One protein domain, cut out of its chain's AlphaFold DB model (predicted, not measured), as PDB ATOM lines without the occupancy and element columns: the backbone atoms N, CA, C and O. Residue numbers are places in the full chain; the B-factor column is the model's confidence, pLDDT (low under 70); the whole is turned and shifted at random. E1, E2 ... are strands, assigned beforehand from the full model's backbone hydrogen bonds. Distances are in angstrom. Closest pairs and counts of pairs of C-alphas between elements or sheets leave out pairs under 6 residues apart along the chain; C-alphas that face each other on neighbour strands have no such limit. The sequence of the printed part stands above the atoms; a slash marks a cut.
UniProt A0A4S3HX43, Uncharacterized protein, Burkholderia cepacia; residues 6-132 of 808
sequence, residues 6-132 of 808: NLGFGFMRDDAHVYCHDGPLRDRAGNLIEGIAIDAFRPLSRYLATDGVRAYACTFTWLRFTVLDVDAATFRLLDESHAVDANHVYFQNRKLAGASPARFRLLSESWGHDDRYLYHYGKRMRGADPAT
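Overview. This is residues 6 to 132 of the 808 residues of an uncharacterized protein of Burkholderia cepacia (UniProt A0A4S3HX43). With little regular structure, four small antiparallel sheets stand in a row along the long axis, in chain order, joined by long loops. Three are meanders, each strand the antiparallel neighbour of the one before: E1-E2-E3, E4-E5-E6, E9-E10-E11; E7-E8 is a hairpin. The printed part has 127 residues, 39 in eleven named strands, no named helix: all strand, compact, radius of gyration of the C-alphas 15.2 A, spans 51 by 29 by 23 A.

Along the chain. Find C-alpha 6 at (153.291, 318.284, 242.010), beginning E1, residues 6 to 8; then E2, 11 to 13; E3, 18 to 20; E4, 48 to 50; E5, 55 to 59, 13.7 A; E6, 62 to 68, 16.0 A; E7, 82 to 84; E8, 89 to 91; E9, 111 to 113; E10, 118 to 120; and E11, 123 to 125, which ends with C-alpha 125 at (172.852, 290.793, 222.872).

Arrangement. Look within hydrogen-bond range for N 12 and O 19, E2 to E3, 2.9 A; N 66 and O 57, E6 to E5, 2.7 A; N 90 and O 83, E8 to E7, 2.8 A. E4 and E7 are only just apart, closest 8.2 A.

Size, cuts and confidence. Asp 15 and Thr 132 have the farthest C-alphas, 51.6 A. The printed part has no cut; links E3 to E4, E6 to E7 and E8 to E9 are long. Residues 60 to 63 have pLDDT under 70.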
ATOM      1  N   ASN A   6     152.337 318.693 243.039       91.88
ATOM      2  CA  ASN A   6     153.291 318.284 242.010       91.88
ATOM      3  C   ASN A   6     154.432 317.483 242.644       91.88
ATOM      4  O   ASN A   6     155.161 318.008 243.482       91.88
ATOM      5  N   LEU A   7     154.601 316.234 242.207       92.06
ATOM      6  CA  LEU A   7     155.616 315.311 242.718       92.06
ATOM      7  C   LEU A   7     156.894 315.289 241.858       92.06
ATOM      8  O   LEU A   7     157.871 314.642 242.227       92.06
ATOM      9  N   GLY A   8     156.905 315.984 240.717       88.06
ATOM     10  CA  GLY A   8     158.004 315.978 239.749       88.06
ATOM     11  C   GLY A   8     157.851 314.916 238.651       88.06
ATOM     12  O   GLY A   8     156.968 314.065 238.691       88.06
ATOM     13  N   PHE A   9     158.692 315.000 237.613       87.31
ATOM     14  CA  PHE A   9     158.705 314.088 236.448       87.31
ATOM     15  C   PHE A   9     157.368 313.937 235.691       87.31
ATOM     16  O   PHE A   9     157.172 312.968 234.965       87.31
ATOM     17  N   GLY A  10     156.462 314.909 235.833       86.75
ATOM     18  CA  GLY A  10     155.115 314.862 235.254       86.75
ATOM     19  C   GLY A  10     154.074 314.176 236.142       86.75
ATOM     20  O   GLY A  10     152.912 314.113 235.741       86.75
ATOM     21  N   PHE A  11     154.454 313.709 237.337       91.56
ATOM     22  CA  PHE A  11     153.541 313.121 238.312       91.56
ATOM     23  C   PHE A  11     152.949 314.176 239.244       91.56
ATOM     24  O   PHE A  11     153.635 315.083 239.719       91.56
ATOM     25  N   MET A  12     151.665 314.025 239.538       92.88
ATOM     26  CA  MET A  12     150.942 314.833 240.515       92.88
ATOM     27  C   MET A  12     150.064 313.924 241.373       92.88
ATOM     28  O   MET A  12     149.718 312.831 240.932       92.88
ATOM     29  N   ARG A  13     149.649 314.364 242.557       93.38
ATOM     30  CA  ARG A  13     148.645 313.650 243.360       93.38
ATOM     31  C   ARG A  13     147.604 314.589 243.953       93.38
ATOM     32  O   ARG A  13     147.863 315.777 244.126       93.38
ATOM     33  N   ASP A  14     146.437 314.045 244.250       91.69
ATOM     34  CA  ASP A  14     145.496 314.589 245.230       91.69
ATOM     35  C   ASP A  14     145.141 313.494 246.244       91.69
ATOM     36  O   ASP A  14     145.714 312.408 246.190       91.69
ATOM     37  N   ASP A  15     144.204 313.763 247.152       89.06
ATOM     38  CA  ASP A  15     143.816 312.830 248.221       89.06
ATOM     39  C   ASP A  15     143.226 311.499 247.708       89.06
ATOM     40  O   ASP A  15     143.058 310.560 248.484       89.06
ATOM     41  N   ALA A  16     142.879 311.404 246.417       88.00
ATOM     42  CA  ALA A  16     142.211 310.242 245.837       88.00
ATOM     43  C   ALA A  16     143.042 309.526 244.762       88.00
ATOM     44  O   ALA A  16     142.923 308.310 244.616       88.00
ATOM     45  N   HIS A  17     143.863 310.240 243.986       91.81
ATOM     46  CA  HIS A  17     144.559 309.665 242.835       91.81
ATOM     47  C   HIS A  17     145.968 310.217 242.632       91.81
ATOM     48  O   HIS A  17     146.278 311.372 242.924       91.81
ATOM     49  N   VAL A  18     146.797 309.393 241.987       93.25
ATOM     50  CA  VAL A  18     148.030 309.840 241.337       93.25
ATOM     51  C   VAL A  18     147.766 310.045 239.849       93.25
ATOM     52  O   VAL A  18     147.120 309.230 239.187       93.25
ATOM     53  N   TYR A  19     148.307 311.128 239.318       90.25
ATOM     54  CA  TYR A  19     148.207 311.575 237.940       90.25
ATOM     55  C   TYR A  19     149.580 311.567 237.281       90.25
ATOM     56  O   TYR A  19     150.590 311.827 237.932       90.25
ATOM     57  N   CYS A  20     149.605 311.323 235.974       87.00
ATOM     58  CA  CYS A  20     150.765 311.562 235.125       87.00
ATOM     59  C   CYS A  20     150.302 312.393 233.925       87.00
ATOM     60  O   CYS A  20     149.407 311.976 233.186       87.00
ATOM     61  N   HIS A  21     150.878 313.585 233.763       76.38
ATOM     62  CA  HIS A  21     150.398 314.618 232.842       76.38
ATOM     63  C   HIS A  21     148.906 314.944 233.068       76.38
ATOM     64  O   HIS A  21     148.547 315.454 234.129       76.38
ATOM     65  N   ASP A  22     148.029 314.641 232.107       74.25
ATOM     66  CA  ASP A  22     146.651 315.149 232.082       74.25
ATOM     67  C   ASP A  22     145.608 314.183 232.675       74.25
ATOM     68  O   ASP A  22     144.434 314.539 232.808       74.25
ATOM     69  N   GLY A  23     146.006 312.964 233.062       85.62
ATOM     70  CA  GLY A  23     145.085 311.918 233.518       85.62
ATOM     71  C   GLY A  23     145.606 311.087 234.693       85.62
ATOM     72  O   GLY A  23     146.807 311.082 234.968       85.62
ATOM     73  N   PRO A  24     144.708 310.397 235.424       91.12
ATOM     74  CA  PRO A  24     145.108 309.500 236.502       91.12
ATOM     75  C   PRO A  24     145.917 308.321 235.950       91.12
ATOM     76  O   PRO A  24     145.775 307.962 234.775       91.12
ATOM     77  N   LEU A  25     146.759 307.717 236.790       90.50
ATOM     78  CA  LEU A  25     147.596 306.584 236.403       90.50
ATOM     79  C   LEU A  25     146.735 305.443 235.863       90.50
ATOM     80  O   LEU A  25     145.888 304.882 236.559       90.50
ATOM     81  N   ARG A  26     146.976 305.102 234.597       88.81
ATOM     82  CA  ARG A  26     146.277 304.032 233.894       88.81
ATOM     83  C   ARG A  26     147.230 302.942 233.472       88.81
ATOM     84  O   ARG A  26     148.375 303.179 233.087       88.81
ATOM     85  N   ASP A  27     146.699 301.746 233.535       86.12
ATOM     86  CA  ASP A  27     147.333 300.495 233.202       86.12
ATOM     87  C   ASP A  27     147.436 300.336 231.659       86.12
ATOM     88  O   ASP A  27     146.910 301.172 230.921       86.12
ATOM     89  N   ARG A  28     148.094 299.302 231.105       76.50
ATOM     90  CA  ARG A  28     148.192 299.167 229.629       76.50
ATOM     91  C   ARG A  28     146.868 298.971 228.902       76.50
ATOM     92  O   ARG A  28     146.746 299.478 227.785       76.50
ATOM     93  N   ALA A  29     145.890 298.315 229.515       77.19
ATOM     94  CA  ALA A  29     144.547 298.185 228.950       77.19
ATOM     95  C   ALA A  29     143.801 299.531 228.952       77.19
ATOM     96  O   ALA A  29     142.973 299.795 228.085       77.19
ATOM     97  N   GLY A  30     144.216 300.461 229.812       81.44
ATOM     98  CA  GLY A  30     143.646 301.797 229.951       81.44
ATOM     99  C   GLY A  30     142.769 301.929 231.175       81.44
ATOM    100  O   GLY A  30     142.148 302.974 231.347       81.44
ATOM    101  N   ASN A  31     142.748 300.908 232.020       87.50
ATOM    102  CA  ASN A  31     142.006 300.893 233.264       87.50
ATOM    103  C   ASN A  31     142.741 301.736 234.303       87.50
ATOM    104  O   ASN A  31     143.968 301.858 234.262       87.50
ATOM    105  N   LEU A  32     141.990 302.337 235.223       89.88
ATOM    106  CA  LEU A  32     142.564 303.044 236.361       89.88
ATOM    107  C   LEU A  32     143.376 302.061 237.217       89.88
ATOM    108  O   LEU A  32     142.947 300.932 237.440       89.88
ATOM    109  N   ILE A  33     144.555 302.476 237.679       90.00
ATOM    110  CA  ILE A  33     145.332 301.675 238.628       90.00
ATOM    111  C   ILE A  33     144.824 301.983 240.035       90.00
ATOM    112  O   ILE A  33     145.076 303.060 240.570       90.00
ATOM    113  N   GLU A  34     144.118 301.027 240.625       89.69
ATOM    114  CA  GLU A  34     143.562 301.147 241.971       89.69
ATOM    115  C   GLU A  34     144.529 300.663 243.063       89.69
ATOM    116  O   GLU A  34     145.468 299.893 242.822       89.69
ATOM    117  N   GLY A  35     144.283 301.119 244.296       88.75
ATOM    118  CA  GLY A  35     145.044 300.711 245.478       88.75
ATOM    119  C   GLY A  35     146.480 301.236 245.513       88.75
ATOM    120  O   GLY A  35     147.345 300.577 246.082       88.75
ATOM    121  N   ILE A  36     146.750 302.380 244.875       92.81
ATOM    122  CA  ILE A  36     148.025 303.092 245.021       92.81
ATOM    123  C   ILE A  36     148.076 303.697 246.425       92.81
ATOM    124  O   ILE A  36     147.155 304.420 246.811       92.81
ATOM    125  N   ALA A  37     149.152 303.453 247.175       92.88
ATOM    126  CA  ALA A  37     149.370 304.140 248.445       92.88
ATOM    127  C   ALA A  37     149.771 305.607 248.190       92.88
ATOM    128  O   ALA A  37     150.951 305.939 248.087       92.88
ATOM    129  N   ILE A  38     148.771 306.485 248.058       92.75
ATOM    130  CA  ILE A  38     148.906 307.891 247.632       92.75
ATOM    131  C   ILE A  38     149.952 308.664 248.448       92.75
ATOM    132  O   ILE A  38     150.809 309.347 247.878       92.75
ATOM    133  N   ASP A  39     149.928 308.516 249.774       91.38
ATOM    134  CA  ASP A  39     150.836 309.231 250.678       91.38
ATOM    135  C   ASP A  39     152.295 308.786 250.526       91.38
ATOM    136  O   ASP A  39     153.213 309.597 250.668       91.38
ATOM    137  N   ALA A  40     152.509 307.513 250.184       92.12
ATOM    138  CA  ALA A  40     153.824 306.900 250.007       92.12
ATOM    139  C   ALA A  40     154.318 306.926 248.547       92.12
ATOM    140  O   ALA A  40     155.468 306.550 248.274       92.12
ATOM    141  N   PHE A  41     153.476 307.380 247.609       94.94
ATOM    142  CA  PHE A  41     153.818 307.482 246.196       94.94
ATOM    143  C   PHE A  41     154.933 308.498 245.969       94.94
ATOM    144  O   PHE A  41     154.804 309.687 246.259       94.94
ATOM    145  N   ARG A  42     156.024 308.019 245.374       93.31
ATOM    146  CA  ARG A  42     157.177 308.816 244.970       93.31
ATOM    147  C   ARG A  42     157.579 308.472 243.532       93.31
ATOM    148  O   ARG A  42     157.851 307.303 243.230       93.31
ATOM    149  N   PRO A  43     157.641 309.458 242.624       93.81
ATOM    150  CA  PRO A  43     158.256 309.250 241.326       93.81
ATOM    151  C   PRO A  43     159.772 309.106 241.498       93.81
ATOM    152  O   PRO A  43     160.404 309.863 242.232       93.81
ATOM    153  N   LEU A  44     160.352 308.108 240.837       93.00
ATOM    154  CA  LEU A  44     161.796 307.871 240.818       93.00
ATOM    155  C   LEU A  44     162.429 308.491 239.566       93.00
ATOM    156  O   LEU A  44     163.538 309.010 239.621       93.00
ATOM    157  N   SER A  45     161.713 308.450 238.443       91.38
ATOM    158  CA  SER A  45     162.093 309.033 237.158       91.38
ATOM    159  C   SER A  45     160.848 309.346 236.316       91.38
ATOM    160  O   SER A  45     159.718 309.139 236.759       91.38
ATOM    161  N   ARG A  46     161.032 309.793 235.063       86.88
ATOM    162  CA  ARG A  46     159.936 309.911 234.080       86.88
ATOM    163  C   ARG A  46     159.242 308.575 233.800       86.88
ATOM    164  O   ARG A  46     158.062 308.558 233.464       86.88
ATOM    165  N   TYR A  47     159.975 307.470 233.913       88.00
ATOM    166  CA  TYR A  47     159.502 306.144 233.523       88.00
ATOM    167  C   TYR A  47     159.183 305.239 234.705       88.00
ATOM    168  O   TYR A  47     158.516 304.231 234.493       88.00
ATOM    169  N   LEU A  48     159.654 305.563 235.913       91.94
ATOM    170  CA  LEU A  48     159.565 304.707 237.093       91.94
ATOM    171  C   LEU A  48     159.057 305.484 238.308       91.94
ATOM    172  O   LEU A  48     159.534 306.572 238.618       91.94
ATOM    173  N   ALA A  49     158.127 304.889 239.042       93.69
ATOM    174  CA  ALA A  49     157.642 305.384 240.324       93.69
ATOM    175  C   ALA A  49     157.408 304.217 241.286       93.69
ATOM    176  O   ALA A  49     157.384 303.060 240.872       93.69
ATOM    177  N   THR A  50     157.228 304.500 242.569       93.56
ATOM    178  CA  THR A  50     156.893 303.483 243.572       93.56
ATOM    179  C   THR A  50     156.063 304.098 244.683       93.56
ATOM    180  O   THR A  50     156.232 305.268 245.004       93.56
ATOM    181  N   ASP A  51     155.183 303.315 245.288       93.25
ATOM    182  CA  ASP A  51     154.441 303.696 246.491       93.25
ATOM    183  C   ASP A  51     155.001 303.037 247.762       93.25
ATOM    184  O   ASP A  51     154.359 303.013 248.803       93.25
ATOM    185  N   GLY A  52     156.219 302.488 247.683       86.81
ATOM    186  CA  GLY A  52     156.840 301.744 248.780       86.81
ATOM    187  C   GLY A  52     156.355 300.302 248.925       86.81
ATOM    188  O   GLY A  52     156.933 299.582 249.732       86.81
ATOM    189  N   VAL A  53     155.370 299.866 248.134       87.06
ATOM    190  CA  VAL A  53     154.918 298.465 248.065       87.06
ATOM    191  C   VAL A  53     155.049 297.923 246.643       87.06
ATOM    192  O   VAL A  53     155.496 296.802 246.437       87.06
ATOM    193  N   ARG A  54     154.685 298.730 245.649       90.50
ATOM    194  CA  ARG A  54     154.726 298.411 244.223       90.50
ATOM    195  C   ARG A  54     155.662 299.366 243.503       90.50
ATOM    196  O   ARG A  54     155.910 300.487 243.957       90.50
ATOM    197  N   ALA A  55     156.139 298.945 242.339       93.12
ATOM    198  CA  ALA A  55     156.748 299.850 241.373       93.12
ATOM    199  C   ALA A  55     155.850 299.998 240.141       93.12
ATOM    200  O   ALA A  55     155.140 299.078 239.742       93.12
ATOM    201  N   TYR A  56     155.881 301.172 239.526       93.25
ATOM    202  CA  TYR A  56     155.076 301.539 238.371       93.25
ATOM    203  C   TYR A  56     156.008 301.972 237.256       93.25
ATOM    204  O   TYR A  56     156.810 302.883 237.448       93.25
ATOM    205  N   ALA A  57     155.893 301.336 236.095       90.44
ATOM    206  CA  ALA A  57     156.783 301.575 234.972       90.44
ATOM    207  C   ALA A  57     156.027 301.862 233.671       90.44
ATOM    208  O   ALA A  57     155.128 301.103 233.301       90.44
ATOM    209  N   CYS A  58     156.412 302.895 232.927       85.06
ATOM    210  CA  CYS A  58     155.903 303.175 231.578       85.06
ATOM    211  C   CYS A  58     157.039 303.191 230.542       85.06
ATOM    212  O   CYS A  58     158.215 303.088 230.895       85.06
ATOM    213  N   THR A  59     156.700 303.245 229.250       77.44
ATOM    214  CA  THR A  59     157.695 303.318 228.166       77.44
ATOM    215  C   THR A  59     157.690 304.700 227.533       77.44
ATOM    216  O   THR A  59     156.671 305.381 227.516       77.44
ATOM    217  N   PHE A  60     158.804 305.092 226.915       66.94
ATOM    218  CA  PHE A  60     158.913 306.381 226.218       66.94
ATOM    219  C   PHE A  60     157.887 306.575 225.083       66.94
ATOM    220  O   PHE A  60     157.543 307.700 224.741       66.94
ATOM    221  N   THR A  61     157.386 305.481 224.505       55.47
ATOM    222  CA  THR A  61     156.356 305.477 223.454       55.47
ATOM    223  C   THR A  61     154.922 305.524 223.978       55.47
ATOM    224  O   THR A  61     154.029 305.904 223.226       55.47
ATOM    225  N   TRP A  62     154.680 305.117 225.230       61.25
ATOM    226  CA  TRP A  62     153.336 304.953 225.784       61.25
ATOM    227  C   TRP A  62     153.334 305.268 227.284       61.25
ATOM    228  O   TRP A  62     153.865 304.500 228.087       61.25
ATOM    229  N   LEU A  63     152.643 306.341 227.684       67.50
ATOM    230  CA  LEU A  63     152.441 306.757 229.086       67.50
ATOM    231  C   LEU A  63     151.436 305.869 229.852       67.50
ATOM    232  O   LEU A  63     150.759 306.314 230.776       67.50
ATOM    233  N   ARG A  64     151.307 304.600 229.450       82.94
ATOM    234  CA  ARG A  64     150.500 303.589 230.138       82.94
ATOM    235  C   ARG A  64     151.406 302.758 231.040       82.94
ATOM    236  O   ARG A  64     152.456 302.279 230.604       82.94
ATOM    237  N   PHE A  65     150.990 302.576 232.284       86.94
ATOM    238  CA  PHE A  65     151.821 302.024 233.340       86.94
ATOM    239  C   PHE A  65     151.652 300.516 233.498       86.94
ATOM    240  O   PHE A  65     150.596 299.917 233.291       86.94
ATOM    241  N   THR A  66     152.749 299.891 233.885       89.38
ATOM    242  CA  THR A  66     152.840 298.502 234.306       89.38
ATOM    243  C   THR A  66     153.123 298.505 235.788       89.38
ATOM    244  O   THR A  66     154.105 299.111 236.206       89.38
ATOM    245  N   VAL A  67     152.286 297.824 236.559       90.50
ATOM    246  CA  VAL A  67     152.602 297.515 237.950       90.50
ATOM    247  C   VAL A  67     153.617 296.376 237.927       90.50
ATOM    248  O   VAL A  67     153.338 295.315 237.370       90.50
ATOM    249  N   LEU A  68     154.814 296.649 238.427       87.31
ATOM    250  CA  LEU A  68     155.885 295.680 238.576       87.31
ATOM    251  C   LEU A  68     155.789 295.064 239.967       87.31
ATOM    252  O   LEU A  68     155.687 295.788 240.961       87.31
ATOM    253  N   ASP A  69     155.862 293.742 240.008       83.75
ATOM    254  CA  ASP A  69     156.128 293.009 241.235       83.75
ATOM    255  C   ASP A  69     157.630 293.088 241.532       83.75
ATOM    256  O   ASP A  69     158.475 292.712 240.702       83.75
ATOM    257  N   VAL A  70     157.954 293.707 242.661       88.94
ATOM    258  CA  VAL A  70     159.318 294.057 243.063       88.94
ATOM    259  C   VAL A  70     159.503 293.719 244.529       88.94
ATOM    260  O   VAL A  70     158.573 293.856 245.326       88.94
ATOM    261  N   ASP A  71     160.723 293.362 244.917       92.25
ATOM    262  CA  ASP A  71     161.083 293.407 246.332       92.25
ATOM    263  C   ASP A  71     161.203 294.876 246.758       92.25
ATOM    264  O   ASP A  71     162.234 295.523 246.580       92.25
ATOM    265  N   ALA A  72     160.120 295.413 247.320       88.69
ATOM    266  CA  ALA A  72     160.018 296.819 247.691       88.69
ATOM    267  C   ALA A  72     161.075 297.270 248.714       88.69
ATOM    268  O   ALA A  72     161.427 298.452 248.731       88.69
ATOM    269  N   ALA A  73     161.602 296.358 249.540       91.31
ATOM    270  CA  ALA A  73     162.622 296.689 250.535       91.31
ATOM    271  C   ALA A  73     163.986 296.974 249.891       91.31
ATOM    272  O   ALA A  73     164.779 297.744 250.436       91.31
ATOM    273  N   THR A  74     164.260 296.370 248.733       94.25
ATOM    274  CA  THR A  74     165.546 296.485 248.031       94.25
ATOM    275  C   THR A  74     165.440 297.190 246.680       94.25
ATOM    276  O   THR A  74     166.469 297.524 246.087       94.25
ATOM    277  N   PHE A  75     164.218 297.475 246.217       94.31
ATOM    278  CA  PHE A  75     163.952 298.159 244.960       94.31
ATOM    279  C   PHE A  75     164.520 299.576 244.962       94.31
ATOM    280  O   PHE A  75     164.132 300.449 245.745       94.31
ATOM    281  N   ARG A  76     165.432 299.825 244.028       92.31
ATOM    282  CA  ARG A  76     166.091 301.116 243.855       92.31
ATOM    283  C   ARG A  76     166.340 301.417 242.387       92.31
ATOM    284  O   ARG A  76     166.545 300.528 241.561       92.31
ATOM    285  N   LEU A  77     166.375 302.706 242.084       93.94
ATOM    286  CA  LEU A  77     166.698 303.209 240.758       93.94
ATOM    287  C   LEU A  77     168.196 303.017 240.456       93.94
ATOM    288  O   LEU A  77     169.038 303.200 241.341       93.94
ATOM    289  N   LEU A  78     168.523 302.645 239.217       92.38
ATOM    290  CA  LEU A  78     169.890 302.641 238.686       92.38
ATOM    291  C   LEU A  78     170.143 303.862 237.787       92.38
ATOM    292  O   LEU A  78     171.170 304.516 237.946       92.38
ATOM    293  N   ASP A  79     169.213 304.178 236.882       91.00
ATOM    294  CA  ASP A  79     169.180 305.404 236.066       91.00
ATOM    295  C   ASP A  79     167.724 305.774 235.704       91.00
ATOM    296  O   ASP A  79     166.787 305.213 236.264       91.00
ATOM    297  N   GLU A  80     167.495 306.699 234.761       88.25
ATOM    298  CA  GLU A  80     166.135 307.113 234.380       88.25
ATOM    299  C   GLU A  80     165.241 305.947 233.902       88.25
ATOM    300  O   GLU A  80     164.030 305.966 234.132       88.25
ATOM    301  N   SER A  81     165.810 304.928 233.256       88.56
ATOM    302  CA  SER A  81     165.086 303.793 232.671       88.56
ATOM    303  C   SER A  81     165.359 302.455 233.357       88.56
ATOM    304  O   SER A  81     164.653 301.497 233.064       88.56
ATOM    305  N   HIS A  82     166.334 302.343 234.251       93.00
ATOM    306  CA  HIS A  82     166.748 301.090 234.868       93.00
ATOM    307  C   HIS A  82     166.523 301.101 236.376       93.00
ATOM    308  O   HIS A  82     166.796 302.083 237.066       93.00
ATOM    309  N   ALA A  83     166.098 299.962 236.906       94.56
ATOM    310  CA  ALA A  83     165.977 299.728 238.339       94.56
ATOM    311  C   ALA A  83     166.457 298.323 238.692       94.56
ATOM    312  O   ALA A  83     166.625 297.467 237.822       94.56
ATOM    313  N   VAL A  84     166.694 298.089 239.974       96.06
ATOM    314  CA  VAL A  84     167.137 296.799 240.494       96.06
ATOM    315  C   VAL A  84     166.512 296.557 241.858       96.06
ATOM    316  O   VAL A  84     166.352 297.497 242.635       96.06
ATOM    317  N   ASP A  85     166.188 295.307 242.150       95.50
ATOM    318  CA  ASP A  85     165.909 294.820 243.500       95.50
ATOM    319  C   ASP A  85     166.828 293.626 243.821       95.50
ATOM    320  O   ASP A  85     167.764 293.329 243.073       95.50
ATOM    321  N   ALA A  86     166.618 292.952 244.950       93.44
ATOM    322  CA  ALA A  86     167.435 291.812 245.363       93.44
ATOM    323  C   ALA A  86     167.436 290.662 244.343       93.44
ATOM    324  O   ALA A  86     168.409 289.910 244.259       93.44
ATOM    325  N   ASN A  87     166.363 290.535 243.564       92.19
ATOM    326  CA  ASN A  87     166.083 289.372 242.736       92.19
ATOM    327  C   ASN A  87     166.238 289.672 241.243       92.19
ATOM    328  O   ASN A  87     166.597 288.784 240.468       92.19
ATOM    329  N   HIS A  88     166.014 290.915 240.815       92.62
ATOM    330  CA  HIS A  88     165.815 291.262 239.416       92.62
ATOM    331  C   HIS A  88     166.397 292.624 239.032       92.62
ATOM    332  O   HIS A  88     166.459 293.568 239.816       92.62
ATOM    333  N   VAL A  89     166.765 292.732 237.756       93.94
ATOM    334  CA  VAL A  89     167.076 294.002 237.090       93.94
ATOM    335  C   VAL A  89     165.934 294.336 236.143       93.94
ATOM    336  O   VAL A  89     165.384 293.452 235.486       93.94
ATOM    337  N   TYR A  90     165.599 295.612 236.029       91.62
ATOM    338  CA  TYR A  90     164.507 296.115 235.213       91.62
ATOM    339  C   TYR A  90     165.021 297.175 234.237       91.62
ATOM    340  O   TYR A  90     165.856 298.002 234.593       91.62
ATOM    341  N   PHE A  91     164.489 297.162 233.018       89.94
ATOM    342  CA  PHE A  91     164.529 298.268 232.066       89.94
ATOM    343  C   PHE A  91     163.089 298.676 231.752       89.94
ATOM    344  O   PHE A  91     162.345 297.932 231.103       89.94
ATOM    345  N   GLN A  92     162.686 299.852 232.220       87.69
ATOM    346  CA  GLN A  92     161.332 300.382 232.148       87.69
ATOM    347  C   GLN A  92     160.344 299.326 232.655       87.69
ATOM    348  O   GLN A  92     160.467 298.810 233.762       87.69
ATOM    349  N   ASN A  93     159.382 298.942 231.825       85.94
ATOM    350  CA  ASN A  93     158.370 297.956 232.173       85.94
ATOM    351  C   ASN A  93     158.847 296.491 232.062       85.94
ATOM    352  O   ASN A  93     158.012 295.585 232.122       85.94
ATOM    353  N   ARG A  94     160.125 296.236 231.751       84.25
ATOM    354  CA  ARG A  94     160.650 294.900 231.433       84.25
ATOM    355  C   ARG A  94     161.647 294.438 232.481       84.25
ATOM    356  O   ARG A  94     162.676 295.065 232.686       84.25
ATOM    357  N   LYS A  95     161.395 293.262 233.041       89.69
ATOM    358  CA  LYS A  95     162.369 292.478 233.803       89.69
ATOM    359  C   LYS A  95     163.437 291.905 232.859       89.69
ATOM    360  O   LYS A  95     163.094 291.244 231.873       89.69
ATOM    361  N   LEU A  96     164.713 292.170 233.139       85.56
ATOM    362  CA  LEU A  96     165.850 291.689 232.357       85.56
ATOM    363  C   LEU A  96     166.135 290.226 232.684       85.56
ATOM    364  O   LEU A  96     166.705 289.865 233.707       85.56
ATOM    365  N   ALA A  97     165.717 289.384 231.753       76.88
ATOM    366  CA  ALA A  97     165.912 287.948 231.753       76.88
ATOM    367  C   ALA A  97     167.380 287.539 231.997       76.88
ATOM    368  O   ALA A  97     168.264 287.923 231.225       76.88
ATOM    369  N   GLY A  98     167.624 286.744 233.046       79.50
ATOM    370  CA  GLY A  98     168.936 286.170 233.380       79.50
ATOM    371  C   GLY A  98     169.978 287.145 233.944       79.50
ATOM    372  O   GLY A  98     171.077 286.694 234.284       79.50
ATOM    373  N   ALA A  99     169.637 288.434 234.048       87.62
ATOM    374  CA  ALA A  99     170.528 289.462 234.563       87.62
ATOM    375  C   ALA A  99     170.779 289.235 236.055       87.62
ATOM    376  O   ALA A  99     169.835 289.063 236.822       87.62
ATOM    377  N   SER A 100     172.040 289.247 236.475       92.94
ATOM    378  CA  SER A 100     172.420 289.153 237.882       92.94
ATOM    379  C   SER A 100     172.280 290.521 238.561       92.94
ATOM    380  O   SER A 100     173.098 291.399 238.285       92.94
ATOM    381  N   PRO A 101     171.326 290.723 239.492       94.50
ATOM    382  CA  PRO A 101     171.124 292.022 240.147       94.50
ATOM    383  C   PRO A 101     172.370 292.508 240.887       94.50
ATOM    384  O   PRO A 101     172.734 293.679 240.820       94.50
ATOM    385  N   ALA A 102     173.077 291.578 241.533       93.94
ATOM    386  CA  ALA A 102     174.297 291.859 242.281       93.94
ATOM    387  C   ALA A 102     175.503 292.221 241.393       93.94
ATOM    388  O   ALA A 102     176.469 292.804 241.884       93.94
ATOM    389  N   ARG A 103     175.485 291.847 240.107       93.56
ATOM    390  CA  ARG A 103     176.601 292.056 239.165       93.56
ATOM    391  C   ARG A 103     176.270 293.024 238.036       93.56
ATOM    392  O   ARG A 103     177.163 293.345 237.257       93.56
ATOM    393  N   PHE A 104     175.029 293.491 237.949       95.69
ATOM    394  CA  PHE A 104     174.587 294.346 236.862       95.69
ATOM    395  C   PHE A 104     175.229 295.730 236.934       95.69
ATOM    396  O   PHE A 104     175.288 296.367 237.988       95.69
ATOM    397  N   ARG A 105     175.700 296.205 235.785       93.75
ATOM    398  CA  ARG A 105     176.382 297.484 235.606       93.75
ATOM    399  C   ARG A 105     175.800 298.196 234.398       93.75
ATOM    400  O   ARG A 105     175.662 297.612 233.324       93.75
ATOM    401  N   LEU A 106     175.495 299.475 234.573       93.62
ATOM    402  CA  LEU A 106     175.115 300.348 233.470       93.62
ATOM    403  C   LEU A 106     176.361 300.843 232.737       93.62
ATOM    404  O   LEU A 106     177.342 301.243 233.362       93.62
ATOM    405  N   LEU A 107     176.300 300.828 231.407       89.50
ATOM    406  CA  LEU A 107     177.302 301.424 230.519       89.50
ATOM    407  C   LEU A 107     176.814 302.773 229.968       89.50
ATOM    408  O   LEU A 107     177.612 303.690 229.767       89.50
ATOM    409  N   SER A 108     175.507 302.882 229.721       84.38
ATOM    410  CA  SER A 108     174.782 304.097 229.338       84.38
ATOM    411  C   SER A 108     173.282 303.908 229.601       84.38
ATOM    412  O   SER A 108     172.849 302.818 229.964       84.38
ATOM    413  N   GLU A 109     172.470 304.929 229.321       81.69
ATOM    414  CA  GLU A 109     170.998 304.851 229.398       81.69
ATOM    415  C   GLU A 109     170.387 303.750 228.510       81.69
ATOM    416  O   GLU A 109     169.269 303.285 228.736       81.69
ATOM    417  N   SER A 110     171.114 303.334 227.472       82.81
ATOM    418  CA  SER A 110     170.686 302.316 226.516       82.81
ATOM    419  C   SER A 110     171.393 300.978 226.695       82.81
ATOM    420  O   SER A 110     170.895 299.987 226.166       82.81
ATOM    421  N   TRP A 111     172.506 300.917 227.432       89.31
ATOM    422  CA  TRP A 111     173.337 299.722 227.566       89.31
ATOM    423  C   TRP A 111     173.589 299.348 229.024       89.31
ATOM    424  O   TRP A 111     174.026 300.165 229.832       89.31
ATOM    425  N   GLY A 112     173.439 298.066 229.333       92.12
ATOM    426  CA  GLY A 112     173.828 297.496 230.619       92.12
ATOM    427  C   GLY A 112     174.337 296.077 230.447       92.12
ATOM    428  O   GLY A 112     174.047 295.429 229.445       92.12
ATOM    429  N   HIS A 113     175.119 295.583 231.393       94.81
ATOM    430  CA  HIS A 113     175.653 294.229 231.338       94.81
ATOM    431  C   HIS A 113     175.815 293.635 232.733       94.81
ATOM    432  O   HIS A 113     175.866 294.356 233.725       94.81
ATOM    433  N   ASP A 114     175.930 292.318 232.804       92.81
ATOM    434  CA  ASP A 114     176.496 291.621 233.955       92.81
ATOM    435  C   ASP A 114     177.726 290.809 233.514       92.81
ATOM    436  O   ASP A 114     178.288 291.046 232.441       92.81
ATOM    437  N   ASP A 115     178.169 289.863 234.343       88.62
ATOM    438  CA  ASP A 115     179.333 289.019 234.049       88.62
ATOM    439  C   ASP A 115     179.092 288.038 232.870       88.62
ATOM    440  O   ASP A 115     180.036 287.417 232.388       88.62
ATOM    441  N   ARG A 116     177.847 287.868 232.395       87.50
ATOM    442  CA  ARG A 116     177.460 286.881 231.364       87.50
ATOM    443  C   ARG A 116     176.792 287.489 230.139       87.50
ATOM    444  O   ARG A 116     176.950 286.965 229.039       87.50
ATOM    445  N   TYR A 117     176.013 288.550 230.311       90.00
ATOM    446  CA  TYR A 117     175.131 289.091 229.289       90.00
ATOM    447  C   TYR A 117     175.291 290.599 229.127       90.00
ATOM    448  O   TYR A 117     175.362 291.348 230.095       90.00
ATOM    449  N   LEU A 118     175.277 291.037 227.869       91.12
ATOM    450  CA  LEU A 118     175.154 292.435 227.471       91.12
ATOM    451  C   LEU A 118     173.707 292.707 227.044       91.12
ATOM    452  O   LEU A 118     173.090 291.878 226.376       91.12
ATOM    453  N   TYR A 119     173.174 293.874 227.385       89.12
ATOM    454  CA  TYR A 119     171.807 294.292 227.098       89.12
ATOM    455  C   TYR A 119     171.784 295.670 226.435       89.12
ATOM    456  O   TYR A 119     172.496 296.572 226.862       89.12
ATOM    457  N   HIS A 120     170.914 295.838 225.438       89.25
ATOM    458  CA  HIS A 120     170.606 297.113 224.788       89.25
ATOM    459  C   HIS A 120     169.092 297.373 224.820       89.25
ATOM    460  O   HIS A 120     168.326 296.552 224.309       89.25
ATOM    461  N   TYR A 121     168.644 298.475 225.429       83.62
ATOM    462  CA  TYR A 121     167.226 298.787 225.697       83.62
ATOM    463  C   TYR A 121     166.448 297.588 226.269       83.62
ATOM    464  O   TYR A 121     165.359 297.214 225.817       83.62
ATOM    465  N   GLY A 122     167.084 296.907 227.222       84.56
ATOM    466  CA  GLY A 122     166.580 295.702 227.870       84.56
ATOM    467  C   GLY A 122     166.498 294.443 226.999       84.56
ATOM    468  O   GLY A 122     165.987 293.420 227.453       84.56
ATOM    469  N   LYS A 123     166.999 294.468 225.758       84.19
ATOM    470  CA  LYS A 123     167.175 293.276 224.916       84.19
ATOM    471  C   LYS A 123     168.576 292.704 225.122       84.19
ATOM    472  O   LYS A 123     169.545 293.437 225.002       84.19
ATOM    473  N   ARG A 124     168.697 291.398 225.353       87.69
ATOM    474  CA  ARG A 124     169.990 290.703 225.446       87.69
ATOM    475  C   ARG A 124     170.686 290.618 224.080       87.69
ATOM    476  O   ARG A 124     170.056 290.260 223.084       87.69
ATOM    477  N   MET A 125     171.977 290.939 224.036       88.56
ATOM    478  CA  MET A 125     172.852 290.793 222.872       88.56
ATOM    479  C   MET A 125     173.508 289.414 222.882       88.56
ATOM    480  O   MET A 125     174.156 289.023 223.852       88.56
ATOM    481  N   ARG A 126     173.325 288.658 221.802       81.94
ATOM    482  CA  ARG A 126     173.774 287.263 221.712       81.94
ATOM    483  C   ARG A 126     175.198 287.154 221.204       81.94
ATOM    484  O   ARG A 126     175.545 287.806 220.230       81.94
ATOM    485  N   GLY A 127     175.994 286.296 221.834       84.31
ATOM    486  CA  GLY A 127     177.410 286.137 221.494       84.31
ATOM    487  C   GLY A 127     178.272 287.345 221.868       84.31
ATOM    488  O   GLY A 127     179.432 287.388 221.474       84.31
ATOM    489  N   ALA A 128     177.729 288.320 222.600       89.31
ATOM    490  CA  ALA A 128     178.548 289.343 223.232       89.31
ATOM    491  C   ALA A 128     179.404 288.696 224.323       89.31
ATOM    492  O   ALA A 128     178.936 287.780 225.004       89.31
ATOM    493  N   ASP A 129     180.621 289.196 224.494       92.75
ATOM    494  CA  ASP A 129     181.505 288.822 225.596       92.75
ATOM    495  C   ASP A 129     181.655 290.005 226.566       92.75
ATOM    496  O   ASP A 129     182.495 290.882 226.352       92.75
ATOM    497  N   PRO A 130     180.838 290.069 227.639       92.81
ATOM    498  CA  PRO A 130     180.880 291.185 228.576       92.81
ATOM    499  C   PRO A 130     182.203 291.347 229.315       92.81
ATOM    500  O   PRO A 130     182.506 292.451 229.765       92.81
ATOM    501  N   ALA A 131     182.992 290.275 229.442       91.06
ATOM    502  CA  ALA A 131     184.248 290.306 230.182       91.06
ATOM    503  C   ALA A 131     185.328 291.134 229.469       91.06
ATOM    504  O   ALA A 131     186.251 291.626 230.117       91.06
ATOM    505  N   THR A 132     185.208 291.309 228.152       94.69
ATOM    506  CA  THR A 132     186.192 292.002 227.310       94.69
ATOM    507  C   THR A 132     185.663 293.308 226.715       94.69
ATOM    508  O   THR A 132     186.328 293.918 225.875       94.69
TER     509      THR A 132